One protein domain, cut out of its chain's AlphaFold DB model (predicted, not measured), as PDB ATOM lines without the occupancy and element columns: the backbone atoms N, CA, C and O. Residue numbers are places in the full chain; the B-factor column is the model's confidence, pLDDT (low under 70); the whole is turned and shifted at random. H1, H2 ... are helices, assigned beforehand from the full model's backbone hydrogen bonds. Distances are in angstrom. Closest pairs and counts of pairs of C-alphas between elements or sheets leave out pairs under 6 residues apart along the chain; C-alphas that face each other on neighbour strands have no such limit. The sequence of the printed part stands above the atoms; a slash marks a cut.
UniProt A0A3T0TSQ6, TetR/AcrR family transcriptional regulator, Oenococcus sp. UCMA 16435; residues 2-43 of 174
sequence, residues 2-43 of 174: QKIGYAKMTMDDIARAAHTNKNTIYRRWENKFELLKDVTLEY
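AT A GLANCE: This is residues 2 to 43 of the 174 residues of the protein "TetR/AcrR family transcriptional regulator" of Oenococcus sp. UCMA 16435 (UniProt A0A3T0TSQ6). Three short helices follow an open C: H3, the longest, makes one arm, H1 makes the other, and H2 sits at the bend between them. Residues 2 to 10, with no named element, lead into H1 from the open side of the C, away from H2. The printed part has 42 residues, with three named helices in the order H1, H2, H3 and no named strand; its class is all helix, with 23 residues in the helices. It is compact, with a radius of gyration of the C-alphas of 9.9 A, and its outline is rounded, spanning 23 by 20 by 15 A.

HOW THE PARTS SIT: Begin with H3, residues 32 to 42, which touches no helix. Look from its Lys 32 to Met 11 of H1, residues 11 to 17: these closest C-alphas are 6.3 A apart, and the two helices are close but not clearly touching. Their lines stand at a steep tilt of 44 degrees, and they run the same way. Next find H2, residues 22 to 26, which touches H1; the closest C-alphas, those of Ala 15 and Lys 22, are 5.5 A apart. H2 and H3 are only just apart, at 8.3 A. In H1, H2 and H3 every O i to N i+4 pair is within hydrogen-bond range.

IN THESE COORDINATES: Find C-alpha 32 at (22.580, -36.572, 43.166); from there H3 runs 15.7 A to C-alpha 42 at (12.925, -29.223, 53.069). H1 begins at C-alpha 11, at (27.825, -38.103, 46.331), and covers 9.8 A to C-alpha 17. H2 covers 6.3 A from C-alpha 22 to C-alpha 26.

THE WHOLE: The two C-alphas farthest apart, those of Lys 3 and Arg 27, are 25.3 A from each other. The links H1 to H2 and H2 to H3 are tight, and the printed part has no cut. In the B-factor column of this predicted model, the mean pLDDT of the printed part is 88.8, and no printed residue is under 70.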
ATOM      1  N   GLN A   2      26.318 -24.306  47.032       80.31
ATOM      2  CA  GLN A   2      26.805 -22.907  47.044       80.31
ATOM      3  C   GLN A   2      28.341 -22.741  47.017       80.31
ATOM      4  O   GLN A   2      28.831 -21.772  46.455       80.31
ATOM      5  N   LYS A   3      29.108 -23.683  47.590       83.75
ATOM      6  CA  LYS A   3      30.583 -23.596  47.652       83.75
ATOM      7  C   LYS A   3      31.300 -23.985  46.353       83.75
ATOM      8  O   LYS A   3      32.284 -23.355  45.996       83.75
ATOM      9  N   ILE A   4      30.848 -25.050  45.686       87.75
ATOM     10  CA  ILE A   4      31.572 -25.678  44.558       87.75
ATOM     11  C   ILE A   4      30.732 -25.819  43.277       87.75
ATOM     12  O   ILE A   4      31.237 -26.278  42.257       87.75
ATOM     13  N   GLY A   5      29.460 -25.411  43.307       89.12
ATOM     14  CA  GLY A   5      28.494 -25.635  42.230       89.12
ATOM     15  C   GLY A   5      27.889 -27.043  42.243       89.12
ATOM     16  O   GLY A   5      28.388 -27.954  42.903       89.12
ATOM     17  N   TYR A   6      26.777 -27.217  41.534       90.62
ATOM     18  CA  TYR A   6      26.087 -28.499  41.385       90.62
ATOM     19  C   TYR A   6      26.917 -29.486  40.555       90.62
ATOM     20  O   TYR A   6      27.085 -30.637  40.956       90.62
ATOM     21  N   ALA A   7      27.484 -29.031  39.433       89.94
ATOM     22  CA  ALA A   7      28.218 -29.890  38.502       89.94
ATOM     23  C   ALA A   7      29.418 -30.591  39.163       89.94
ATOM     24  O   ALA A   7      29.608 -31.787  38.977       89.94
ATOM     25  N   LYS A   8      30.185 -29.869  39.994       91.50
ATOM     26  CA  LYS A   8      31.376 -30.409  40.673       91.50
ATOM     27  C   LYS A   8      31.061 -31.201  41.941       91.50
ATOM     28  O   LYS A   8      31.938 -31.879  42.457       91.50
ATOM     29  N   MET A   9      29.849 -31.079  42.479       91.94
ATOM     30  CA  MET A   9      29.464 -31.779  43.699       91.94
ATOM     31  C   MET A   9      29.245 -33.263  43.408       91.94
ATOM     32  O   MET A   9      28.506 -33.611  42.484       91.94
ATOM     33  N   THR A  10      29.851 -34.126  44.220       91.94
ATOM     34  CA  THR A  10      29.704 -35.584  44.129       91.94
ATOM     35  C   THR A  10      28.931 -36.149  45.322       91.94
ATOM     36  O   THR A  10      28.806 -35.500  46.361       91.94
ATOM     37  N   MET A  11      28.441 -37.387  45.203       92.06
ATOM     38  CA  MET A  11      27.825 -38.103  46.331       92.06
ATOM     39  C   MET A  11      28.805 -38.311  47.495       92.06
ATOM     40  O   MET A  11      28.388 -38.294  48.650       92.06
ATOM     41  N   ASP A  12      30.108 -38.440  47.213       92.56
ATOM     42  CA  ASP A  12      31.148 -38.550  48.245       92.56
ATOM     43  C   ASP A  12      31.332 -37.241  49.014       92.56
ATOM     44  O   ASP A  12      31.467 -37.250  50.239       92.56
ATOM     45  N   ASP A  13      31.287 -36.103  48.317       92.62
ATOM     46  CA  ASP A  13      31.341 -34.792  48.967       92.62
ATOM     47  C   ASP A  13      30.129 -34.560  49.867       92.62
ATOM     48  O   ASP A  13      30.274 -34.011  50.962       92.62
ATOM     49  N   ILE A  14      28.948 -35.011  49.435       91.88
ATOM     50  CA  ILE A  14      27.714 -34.930  50.224       91.88
ATOM     51  C   ILE A  14      27.814 -35.832  51.461       91.88
ATOM     52  O   ILE A  14      27.530 -35.368  52.562       91.88
ATOM     53  N   ALA A  15      28.272 -37.078  51.311       92.81
ATOM     54  CA  ALA A  15      28.473 -38.006  52.427       92.81
ATOM     55  C   ALA A  15      29.436 -37.441  53.476       92.81
ATOM     56  O   ALA A  15      29.117 -37.413  54.668       92.81
ATOM     57  N   ARG A  16      30.570 -36.898  53.018       92.50
ATOM     58  CA  ARG A  16      31.565 -36.253  53.879       92.50
ATOM     59  C   ARG A  16      30.982 -35.050  54.618       92.50
ATOM     60  O   ARG A  16      31.210 -34.911  55.814       92.50
ATOM     61  N   ALA A  17      30.220 -34.202  53.927       90.06
ATOM     62  CA  ALA A  17      29.592 -33.024  54.525       90.06
ATOM     63  C   ALA A  17      28.470 -33.374  55.517       90.06
ATOM     64  O   ALA A  17      28.269 -32.652  56.488       90.06
ATOM     65  N   ALA A  18      27.752 -34.473  55.285       90.38
ATOM     66  CA  ALA A  18      26.688 -34.966  56.158       90.38
ATOM     67  C   ALA A  18      27.196 -35.906  57.269       90.38
ATOM     68  O   ALA A  18      26.384 -36.476  57.993       90.38
ATOM     69  N   HIS A  19      28.518 -36.083  57.402       93.12
ATOM     70  CA  HIS A  19      29.148 -36.974  58.382       93.12
ATOM     71  C   HIS A  19      28.583 -38.407  58.360       93.12
ATOM     72  O   HIS A  19      28.387 -39.038  59.396       93.12
ATOM     73  N   THR A  20      28.325 -38.931  57.158       93.75
ATOM     74  CA  THR A  20      27.790 -40.282  56.935       93.75
ATOM     75  C   THR A  20      28.587 -41.015  55.855       93.75
ATOM     76  O   THR A  20      29.422 -40.430  55.167       93.75
ATOM     77  N   ASN A  21      28.336 -42.314  55.681       93.06
ATOM     78  CA  ASN A  21      28.902 -43.085  54.578       93.06
ATOM     79  C   ASN A  21      28.029 -43.003  53.307       93.06
ATOM     80  O   ASN A  21      26.827 -42.728  53.362       93.06
ATOM     81  N   LYS A  22      28.653 -43.283  52.157       92.06
ATOM     82  CA  LYS A  22      28.029 -43.233  50.826       92.06
ATOM     83  C   LYS A  22      26.865 -44.222  50.673       92.06
ATOM     84  O   LYS A  22      25.838 -43.872  50.101       92.06
ATOM     85  N   ASN A  23      26.996 -45.424  51.240       93.31
ATOM     86  CA  ASN A  23      25.977 -46.479  51.160       93.31
ATOM     87  C   ASN A  23      24.667 -46.060  51.843       93.31
ATOM     88  O   ASN A  23      23.582 -46.336  51.338       93.31
ATOM     89  N   THR A  24      24.756 -45.345  52.967       92.56
ATOM     90  CA  THR A  24      23.594 -44.800  53.674       92.56
ATOM     91  C   THR A  24      22.834 -43.792  52.817       92.56
ATOM     92  O   THR A  24      21.604 -43.791  52.857       92.56
ATOM     93  N   ILE A  25      23.543 -42.966  52.037       92.50
ATOM     94  CA  ILE A  25      22.914 -42.006  51.124       92.50
ATOM     95  C   ILE A  25      22.278 -42.734  49.936       92.50
ATOM     96  O   ILE A  25      21.096 -42.523  49.674       92.50
ATOM     97  N   TYR A  26      23.008 -43.637  49.276       92.94
ATOM     98  CA  TYR A  26      22.490 -44.359  48.107       92.94
ATOM     99  C   TYR A  26      21.269 -45.223  48.395       92.94
ATOM    100  O   TYR A  26      20.437 -45.415  47.518       92.94
ATOM    101  N   ARG A  27      21.116 -45.706  49.631       91.88
ATOM    102  CA  ARG A  27      19.912 -46.442  50.035       91.88
ATOM    103  C   ARG A  27      18.632 -45.602  49.922       91.88
ATOM    104  O   ARG A  27      17.554 -46.175  49.839       91.88
ATOM    105  N   ARG A  28      18.735 -44.272  50.003       90.12
ATOM    106  CA  ARG A  28      17.595 -43.346  49.910       90.12
ATOM    107  C   ARG A  28      17.507 -42.654  48.557       90.12
ATOM    108  O   ARG A  28      16.402 -42.427  48.089       90.12
ATOM    109  N   TRP A  29      18.650 -42.324  47.960       92.25
ATOM    110  CA  TRP A  29      18.712 -41.574  46.710       92.25
ATOM    111  C   TRP A  29      19.691 -42.225  45.750       92.25
ATOM    112  O   TRP A  29      20.897 -42.250  46.004       92.25
ATOM    113  N   GLU A  30      19.177 -42.717  44.627       87.19
ATOM    114  CA  GLU A  30      19.975 -43.405  43.609       87.19
ATOM    115  C   GLU A  30      21.017 -42.482  42.966       87.19
ATOM    116  O   GLU A  30      22.101 -42.921  42.576       87.19
ATOM    117  N   ASN A  31      20.727 -41.181  42.900       86.69
ATOM    118  CA  ASN A  31      21.622 -40.193  42.323       86.69
ATOM    119  C   ASN A  31      21.538 -38.825  43.028       86.69
ATOM    120  O   ASN A  31      20.731 -38.579  43.926       86.69
ATOM    121  N   LYS A  32      22.437 -37.925  42.613       88.88
ATOM    122  CA  LYS A  32      22.580 -36.572  43.166       88.88
ATOM    123  C   LYS A  32      21.359 -35.685  42.902       88.88
ATOM    124  O   LYS A  32      21.079 -34.813  43.726       88.88
ATOM    125  N   PHE A  33      20.675 -35.878  41.774       85.81
ATOM    126  CA  PHE A  33      19.484 -35.113  41.419       85.81
ATOM    127  C   PHE A  33      18.320 -35.472  42.348       85.81
ATOM    128  O   PHE A  33      17.773 -34.578  42.989       85.81
ATOM    129  N   GLU A  34      18.031 -36.765  42.519       84.44
ATOM    130  CA  GLU A  34      16.992 -37.270  43.428       84.44
ATOM    131  C   GLU A  34      17.210 -36.799  44.871       84.44
ATOM    132  O   GLU A  34      16.285 -36.304  45.515       84.44
ATOM    133  N   LEU A  35      18.457 -36.844  45.353       89.44
ATOM    134  CA  LEU A  35      18.808 -36.293  46.665       89.44
ATOM    135  C   LEU A  35      18.458 -34.813  46.768       89.44
ATOM    136  O   LEU A  35      17.882 -34.365  47.760       89.44
ATOM    137  N   LEU A  36      18.843 -34.029  45.764       85.88
ATOM    138  CA  LEU A  36      18.610 -32.595  45.799       85.88
ATOM    139  C   LEU A  36      17.144 -32.237  45.639       85.88
ATOM    140  O   LEU A  36      16.733 -31.266  46.266       85.88
ATOM    141  N   LYS A  37      16.360 -32.994  44.874       81.31
ATOM    142  CA  LYS A  37      14.908 -32.817  44.783       81.31
ATOM    143  C   LYS A  37      14.275 -32.862  46.177       81.31
ATOM    144  O   LYS A  37      13.630 -31.893  46.573       81.31
ATOM    145  N   ASP A  38      14.571 -33.899  46.957       83.81
ATOM    146  CA  ASP A  38      14.029 -34.056  48.312       83.81
ATOM    147  C   ASP A  38      14.561 -32.998  49.284       83.81
ATOM    148  O   ASP A  38      13.800 -32.365  50.014       83.81
ATOM    149  N   VAL A  39      15.874 -32.746  49.269       84.94
ATOM    150  CA  VAL A  39      16.487 -31.736  50.149       84.94
ATOM    151  C   VAL A  39      15.972 -30.330  49.832       84.94
ATOM    152  O   VAL A  39      15.845 -29.507  50.735       84.94
ATOM    153  N   THR A  40      15.658 -30.045  48.567       80.69
ATOM    154  CA  THR A  40      15.120 -28.748  48.146       80.69
ATOM    155  C   THR A  40      13.734 -28.509  48.735       80.69
ATOM    156  O   THR A  40      13.466 -27.395  49.168       80.69
ATOM    157  N   LEU A  41      12.884 -29.536  48.838       76.06
ATOM    158  CA  LEU A  41      11.560 -29.408  49.463       76.06
ATOM    159  C   LEU A  41      11.643 -29.064  50.961       76.06
ATOM    160  O   LEU A  41      10.793 -28.340  51.478       76.06
ATOM    161  N   GLU A  42      12.691 -29.522  51.648       82.31
ATOM    162  CA  GLU A  42      12.925 -29.223  53.069       82.31
ATOM    163  C   GLU A  42      13.756 -27.953  53.307       82.31
ATOM    164  O   GLU A  42      13.792 -27.409  54.417       82.31
ATOM    165  N   TYR A  43      14.432 -27.438  52.278       83.50
ATOM    166  CA  TYR A  43      15.247 -26.239  52.414       83.50
ATOM    167  C   TYR A  43      14.354 -25.000  52.559       83.50
ATOM    168  O   TYR A  43      13.586 -24.654  51.662       83.50
TER     169      TYR A  43